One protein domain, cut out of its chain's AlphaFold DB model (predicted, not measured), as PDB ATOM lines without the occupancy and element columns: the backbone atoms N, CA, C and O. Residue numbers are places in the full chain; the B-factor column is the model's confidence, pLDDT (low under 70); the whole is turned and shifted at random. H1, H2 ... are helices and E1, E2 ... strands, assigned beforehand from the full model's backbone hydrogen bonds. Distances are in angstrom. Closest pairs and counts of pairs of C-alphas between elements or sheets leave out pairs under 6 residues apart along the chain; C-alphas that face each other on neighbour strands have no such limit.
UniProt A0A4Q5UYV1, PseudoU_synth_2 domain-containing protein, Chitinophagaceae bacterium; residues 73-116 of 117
ATOM      1  N   THR A  73     282.107 200.230 291.341       94.19
ATOM      2  CA  THR A  73     282.350 200.203 289.893       94.19
ATOM      3  C   THR A  73     283.762 200.686 289.606       94.19
ATOM      4  O   THR A  73     284.154 201.741 290.098       94.19
ATOM      5  N   TYR A  74     284.502 199.920 288.811       94.44
ATOM      6  CA  TYR A  74     285.869 200.223 288.407       94.44
ATOM      7  C   TYR A  74     285.958 200.280 286.889       94.44
ATOM      8  O   TYR A  74     285.404 199.418 286.209       94.44
ATOM      9  N   LEU A  75     286.686 201.270 286.376       94.44
ATOM     10  CA  LEU A  75     287.179 201.261 285.005       94.44
ATOM     11  C   LEU A  75     288.558 200.596 285.003       94.44
ATOM     12  O   LEU A  75     289.451 201.015 285.740       94.44
ATOM     13  N   VAL A  76     288.708 199.540 284.215       92.88
ATOM     14  CA  VAL A  76     289.903 198.703 284.149       92.88
ATOM     15  C   VAL A  76     290.475 198.781 282.747       92.88
ATOM     16  O   VAL A  76     289.840 198.357 281.784       92.88
ATOM     17  N   MET A  77     291.703 199.282 282.653       91.00
ATOM     18  CA  MET A  77     292.463 199.249 281.412       91.00
ATOM     19  C   MET A  77     293.170 197.904 281.260       91.00
ATOM     20  O   MET A  77     293.870 197.463 282.177       91.00
ATOM     21  N   VAL A  78     293.000 197.263 280.107       90.06
ATOM     22  CA  VAL A  78     293.601 195.962 279.780       90.06
ATOM     23  C   VAL A  78     294.525 196.067 278.569       90.06
ATOM     24  O   VAL A  78     294.320 196.884 277.677       90.06
ATOM     25  N   GLN A  79     295.576 195.243 278.559       87.44
ATOM     26  CA  GLN A  79     296.588 195.252 277.495       87.44
ATOM     27  C   GLN A  79     296.122 194.583 276.198       87.44
ATOM     28  O   GLN A  79     296.614 194.937 275.135       87.44
ATOM     29  N   ASN A  80     295.225 193.602 276.292       86.31
ATOM     30  CA  ASN A  80     294.756 192.819 275.154       86.31
ATOM     31  C   ASN A  80     293.240 192.939 275.033       86.31
ATOM     32  O   ASN A  80     292.556 193.118 276.045       86.31
ATOM     33  N   GLU A  81     292.742 192.748 273.814       86.69
ATOM     34  CA  GLU A  81     291.318 192.564 273.554       86.69
ATOM     35  C   GLU A  81     290.785 191.380 274.369       86.69
ATOM     36  O   GLU A  81     291.383 190.298 274.430       86.69
ATOM     37  N   MET A  82     289.664 191.610 275.046       88.00
ATOM     38  CA  MET A  82     289.016 190.615 275.891       88.00
ATOM     39  C   MET A  82     287.926 189.923 275.088       88.00
ATOM     40  O   MET A  82     286.947 190.556 274.703       88.00
ATOM     41  N   SER A  83     288.066 188.612 274.880       91.38
ATOM     42  CA  SER A  83     287.024 187.836 274.207       91.38
ATOM     43  C   SER A  83     285.733 187.801 275.033       91.38
ATOM     44  O   SER A  83     285.771 187.854 276.271       91.38
ATOM     45  N   ASP A  84     284.589 187.648 274.364       90.69
ATOM     46  CA  ASP A  84     283.283 187.537 275.021       90.69
ATOM     47  C   ASP A  84     283.244 186.386 276.036       90.69
ATOM     48  O   ASP A  84     282.667 186.523 277.118       90.69
ATOM     49  N   GLU A  85     283.921 185.271 275.746       92.44
ATOM     50  CA  GLU A  85     284.034 184.136 276.663       92.44
ATOM     51  C   GLU A  85     284.801 184.511 277.934       92.44
ATOM     52  O   GLU A  85     284.410 184.124 279.036       92.44
ATOM     53  N   THR A  86     285.878 185.288 277.801       89.12
ATOM     54  CA  THR A  86     286.687 185.744 278.940       89.12
ATOM     55  C   THR A  86     285.895 186.731 279.798       89.12
ATOM     56  O   THR A  86     285.874 186.616 281.026       89.12
ATOM     57  N   LEU A  87     285.184 187.667 279.165       88.69
ATOM     58  CA  LEU A  87     284.283 188.588 279.859       88.69
ATOM     59  C   LEU A  87     283.180 187.833 280.604       88.69
ATOM     60  O   LEU A  87     282.865 188.173 281.745       88.69
ATOM     61  N   GLN A  88     282.617 186.787 279.997       89.06
ATOM     62  CA  GLN A  88     281.597 185.965 280.638       89.06
ATOM     63  C   GLN A  88     282.153 185.209 281.852       89.06
ATOM     64  O   GLN A  88     281.550 185.257 282.923       89.06
ATOM     65  N   GLN A  89     283.343 184.611 281.744       88.88
ATOM     66  CA  GLN A  89     284.003 183.961 282.884       88.88
ATOM     67  C   GLN A  89     284.235 184.925 284.054       88.88
ATOM     68  O   GLN A  89     284.048 184.549 285.212       88.88
ATOM     69  N   LEU A  90     284.618 186.174 283.769       87.88
ATOM     70  CA  LEU A  90     284.791 187.203 284.795       87.88
ATOM     71  C   LEU A  90     283.469 187.551 285.489       87.88
ATOM     72  O   LEU A  90     283.450 187.646 286.716       87.88
ATOM     73  N   ARG A  91     282.368 187.682 284.733       86.06
ATOM     74  CA  ARG A  91     281.019 187.933 285.279       86.06
ATOM     75  C   ARG A  91     280.524 186.788 286.162       86.06
ATOM     76  O   ARG A  91     279.924 187.041 287.202       86.06
ATOM     77  N   ASP A  92     280.821 185.549 285.783       86.50
ATOM     78  CA  ASP A  92     280.424 184.349 286.535       86.50
ATOM     79  C   ASP A  92     281.311 184.088 287.773       86.50
ATOM     80  O   ASP A  92     281.035 183.207 288.603       86.50
ATOM     81  N   GLY A  93     282.371 184.886 287.919       84.38
ATOM     82  CA  GLY A  93     283.323 184.837 289.012       84.38
ATOM     83  C   GLY A  93     284.402 183.778 288.794       84.38
ATOM     84  O   GLY A  93     284.159 182.572 288.880       84.38
ATOM     85  N   ILE A  94     285.638 184.245 288.622       85.12
ATOM     86  CA  ILE A  94     286.826 183.393 288.498       85.12
ATOM     87  C   ILE A  94     287.484 183.114 289.859       85.12
ATOM     88  O   ILE A  94     287.403 183.953 290.761       85.12
ATOM     89  N   PRO A  95     288.163 181.965 290.032       84.44
ATOM     90  CA  PRO A  95     288.940 181.685 291.232       84.44
ATOM     91  C   PRO A  95     290.216 182.540 291.287       84.44
ATOM     92  O   PRO A  95     291.063 182.490 290.397       84.44
ATOM     93  N   ILE A  96     290.391 183.268 292.384       83.81
ATOM     94  CA  ILE A  96     291.577 184.063 292.697       83.81
ATOM     95  C   ILE A  96     292.379 183.318 293.760       83.81
ATOM     96  O   ILE A  96     291.869 183.009 294.840       83.81
ATOM     97  N   LYS A  97     293.651 183.027 293.471       79.19
ATOM     98  CA  LYS A  97     294.541 182.330 294.406       79.19
ATOM     99  C   LYS A  97     295.033 183.295 295.483       79.19
ATOM    100  O   LYS A  97     295.977 184.050 295.271       79.19
ATOM    101  N   ILE A  98     294.437 183.220 296.665       76.50
ATOM    102  CA  ILE A  98     294.988 183.827 297.880       76.50
ATOM    103  C   ILE A  98     295.756 182.725 298.612       76.50
ATOM    104  O   ILE A  98     295.366 181.564 298.518       76.50
ATOM    105  N   LYS A  99     296.854 183.061 299.308       62.47
ATOM    106  CA  LYS A  99     297.847 182.153 299.938       62.47
ATOM    107  C   LYS A  99     297.318 180.863 300.605       62.47
ATOM    108  O   LYS A  99     298.121 179.963 300.820       62.47
ATOM    109  N   VAL A 100     296.027 180.761 300.936       57.47
ATOM    110  CA  VAL A 100     295.413 179.615 301.624       57.47
ATOM    111  C   VAL A 100     294.066 179.163 301.011       57.47
ATOM    112  O   VAL A 100     293.576 178.089 301.347       57.47
ATOM    113  N   THR A 101     293.429 179.919 300.103       51.03
ATOM    114  CA  THR A 101     292.086 179.585 299.570       51.03
ATOM    115  C   THR A 101     291.833 180.262 298.221       51.03
ATOM    116  O   THR A 101     292.253 181.400 298.006       51.03
ATOM    117  N   ALA A 102     291.140 179.569 297.315       66.25
ATOM    118  CA  ALA A 102     290.592 180.181 296.110       66.25
ATOM    119  C   ALA A 102     289.273 180.886 296.457       66.25
ATOM    120  O   ALA A 102     288.335 180.232 296.909       66.25
ATOM    121  N   ILE A 103     289.198 182.202 296.257       68.69
ATOM    122  CA  ILE A 103     287.942 182.957 296.384       68.69
ATOM    123  C   ILE A 103     287.425 183.325 294.999       68.69
ATOM    124  O   ILE A 103     288.220 183.503 294.081       68.69
ATOM    125  N   LYS A 104     286.108 183.447 294.831       73.62
ATOM    126  CA  LYS A 104     285.548 184.028 293.607       73.62
ATOM    127  C   LYS A 104     285.607 185.552 293.671       73.62
ATOM    128  O   LYS A 104     285.572 186.115 294.765       73.62
ATOM    129  N   LEU A 105     285.685 186.198 292.507       74.38
ATOM    130  CA  LEU A 105     285.463 187.642 292.397       74.38
ATOM    131  C   LEU A 105     284.133 188.014 293.078       74.38
ATOM    132  O   LEU A 105     283.136 187.310 292.921       74.38
ATOM    133  N   ASP A 106     284.144 189.093 293.861       75.31
ATOM    134  CA  ASP A 106     282.960 189.571 294.578       75.31
ATOM    135  C   ASP A 106     281.890 190.029 293.566       75.31
ATOM    136  O   ASP A 106     282.179 190.918 292.761       75.31
ATOM    137  N   PRO A 107     280.659 189.479 293.601       74.00
ATOM    138  CA  PRO A 107     279.590 189.870 292.678       74.00
ATOM    139  C   PRO A 107     279.158 191.338 292.821       74.00
ATOM    140  O   PRO A 107     278.444 191.854 291.967       74.00
ATOM    141  N   ASN A 108     279.576 192.030 293.886       78.44
ATOM    142  CA  ASN A 108     279.312 193.454 294.096       78.44
ATOM    143  C   ASN A 108     280.385 194.369 293.481       78.44
ATOM    144  O   ASN A 108     280.335 195.592 293.649       78.44
ATOM    145  N   VAL A 109     281.362 193.791 292.780       77.44
ATOM    146  CA  VAL A 109     282.351 194.514 291.985       77.44
ATOM    147  C   VAL A 109     281.893 194.524 290.532       77.44
ATOM    148  O   VAL A 109     281.813 193.490 289.877       77.44
ATOM    149  N   ASN A 110     281.618 195.717 290.022       83.31
ATOM    150  CA  ASN A 110     281.326 195.949 288.618       83.31
ATOM    151  C   ASN A 110     282.601 196.423 287.908       83.31
ATOM    152  O   ASN A 110     283.207 197.414 288.322       83.31
ATOM    153  N   LEU A 111     283.009 195.720 286.854       83.31
ATOM    154  CA  LEU A 111     284.199 196.041 286.070       83.31
ATOM    155  C   LEU A 111     283.774 196.505 284.676       83.31
ATOM    156  O   LEU A 111     283.125 195.768 283.936       83.31
ATOM    157  N   LEU A 112     284.155 197.729 284.333       82.06
ATOM    158  CA  LEU A 112     284.080 198.274 282.985       82.06
ATOM    159  C   LEU A 112     285.471 198.141 282.369       82.06
ATOM    160  O   LEU A 112     286.443 198.549 282.998       82.06
ATOM    161  N   PHE A 113     285.576 197.559 281.178       84.12
ATOM    162  CA  PHE A 113     286.863 197.310 280.527       84.12
ATOM    163  C   PHE A 113     287.100 198.309 279.397       84.12
ATOM    164  O   PHE A 113     286.192 198.582 278.615       84.12
ATOM    165  N   GLU A 114     288.323 198.824 279.318       81.62
ATOM    166  CA  GLU A 114     288.805 199.669 278.227       81.62
ATOM    167  C   GLU A 114     290.164 199.151 277.739       81.62
ATOM    168  O   GLU A 114     291.009 198.730 278.532       81.62
ATOM    169  N   GLU A 115     290.374 199.149 276.428       77.81
ATOM    170  CA  GLU A 115     291.637 198.724 275.827       77.81
ATOM    171  C   GLU A 115     292.648 199.866 275.813       77.81
ATOM    172  O   GLU A 115     292.322 201.013 275.499       77.81
ATOM    173  N   ILE A 116     293.904 199.537 276.111       73.69
ATOM    174  CA  ILE A 116     295.015 200.467 275.926       73.69
ATOM    175  C   ILE A 116     295.284 200.573 274.418       73.69
ATOM    176  O   ILE A 116     295.784 199.624 273.816       73.69
TER     177      ILE A 116
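AT A GLANCE: This is residues 73 to 116 of the 117 residues of the protein "PseudoU_synth_2 domain-containing protein" of Chitinophagaceae bacterium (UniProt A0A4Q5UYV1). Two separate pairs of strands make the two ends of an elongated model: E1 and E4 side by side at one end, the hairpin of E2 and E3 at the other, with the single helix H1 between E1 and E2 along the chain and near E4. The first and the last strand, E1 and E4, form one parallel pair, and the hairpin of E2 and E3 lies apart from it. The printed part has 44 residues with one named helix and four named strands, in the order E1, H1, E2, E3, E4; its two sheets, E1 with E4 and E2 with E3, are parallel and antiparallel in turn, and the class is mixed, helices and strands. It is only just loose, close to compact, with a radius of gyration of the C-alphas of 11.5 A, and it spans 33 by 19 by 18 A.

IN THESE COORDINATES: Begin with E4, residues 109 to 115, the longest strand by residues; find its first C-alpha at (282.351, 194.514, 291.985) and follow it for 19.1 A to C-alpha 115. Its partner E1, residues 73 to 78, starts at C-alpha 73, (282.350, 200.203, 289.893), and is 15.7 A long. H1, residues 84 to 91, runs 10.5 A from C-alpha 84 at (283.283, 187.537, 275.021). Then come E2, residues 95 to 98, and E3, residues 101 to 104.

HOW THE PARTS SIT: Look first at E1 and E4, which are parallel neighbours with 32 degrees between their directions. The C-alphas of Thr 73 and Asn 110 face each other at 4.6 A, and N 76 and O 112 are within hydrogen-bond range at 2.8 A. H1 and E4 are near each other, with 6 pairs of C-alphas within 10 A and no pair within 8 A. In H1 every O i to N i+4 pair is within hydrogen-bond range. Move on to the hairpin of E2 and E3, antiparallel with 141 degrees between their directions; N 96 and O 103 are within hydrogen-bond range at 2.8 A. E2 and E4 are apart, E3 and E4 are apart, and H1 and E3 are apart.

THE WHOLE: The two C-alphas farthest apart are those of Val 100 and Ile 116, 33.1 A. The printed part has no cut, and its four links are tight, from 2 residues between E2 and E3 to 5 between E1 and H1. The mean pLDDT of the printed part is 82.2; look for the low values, under 70, at residues 99 to 103, of which 101 to 103 belong to E3.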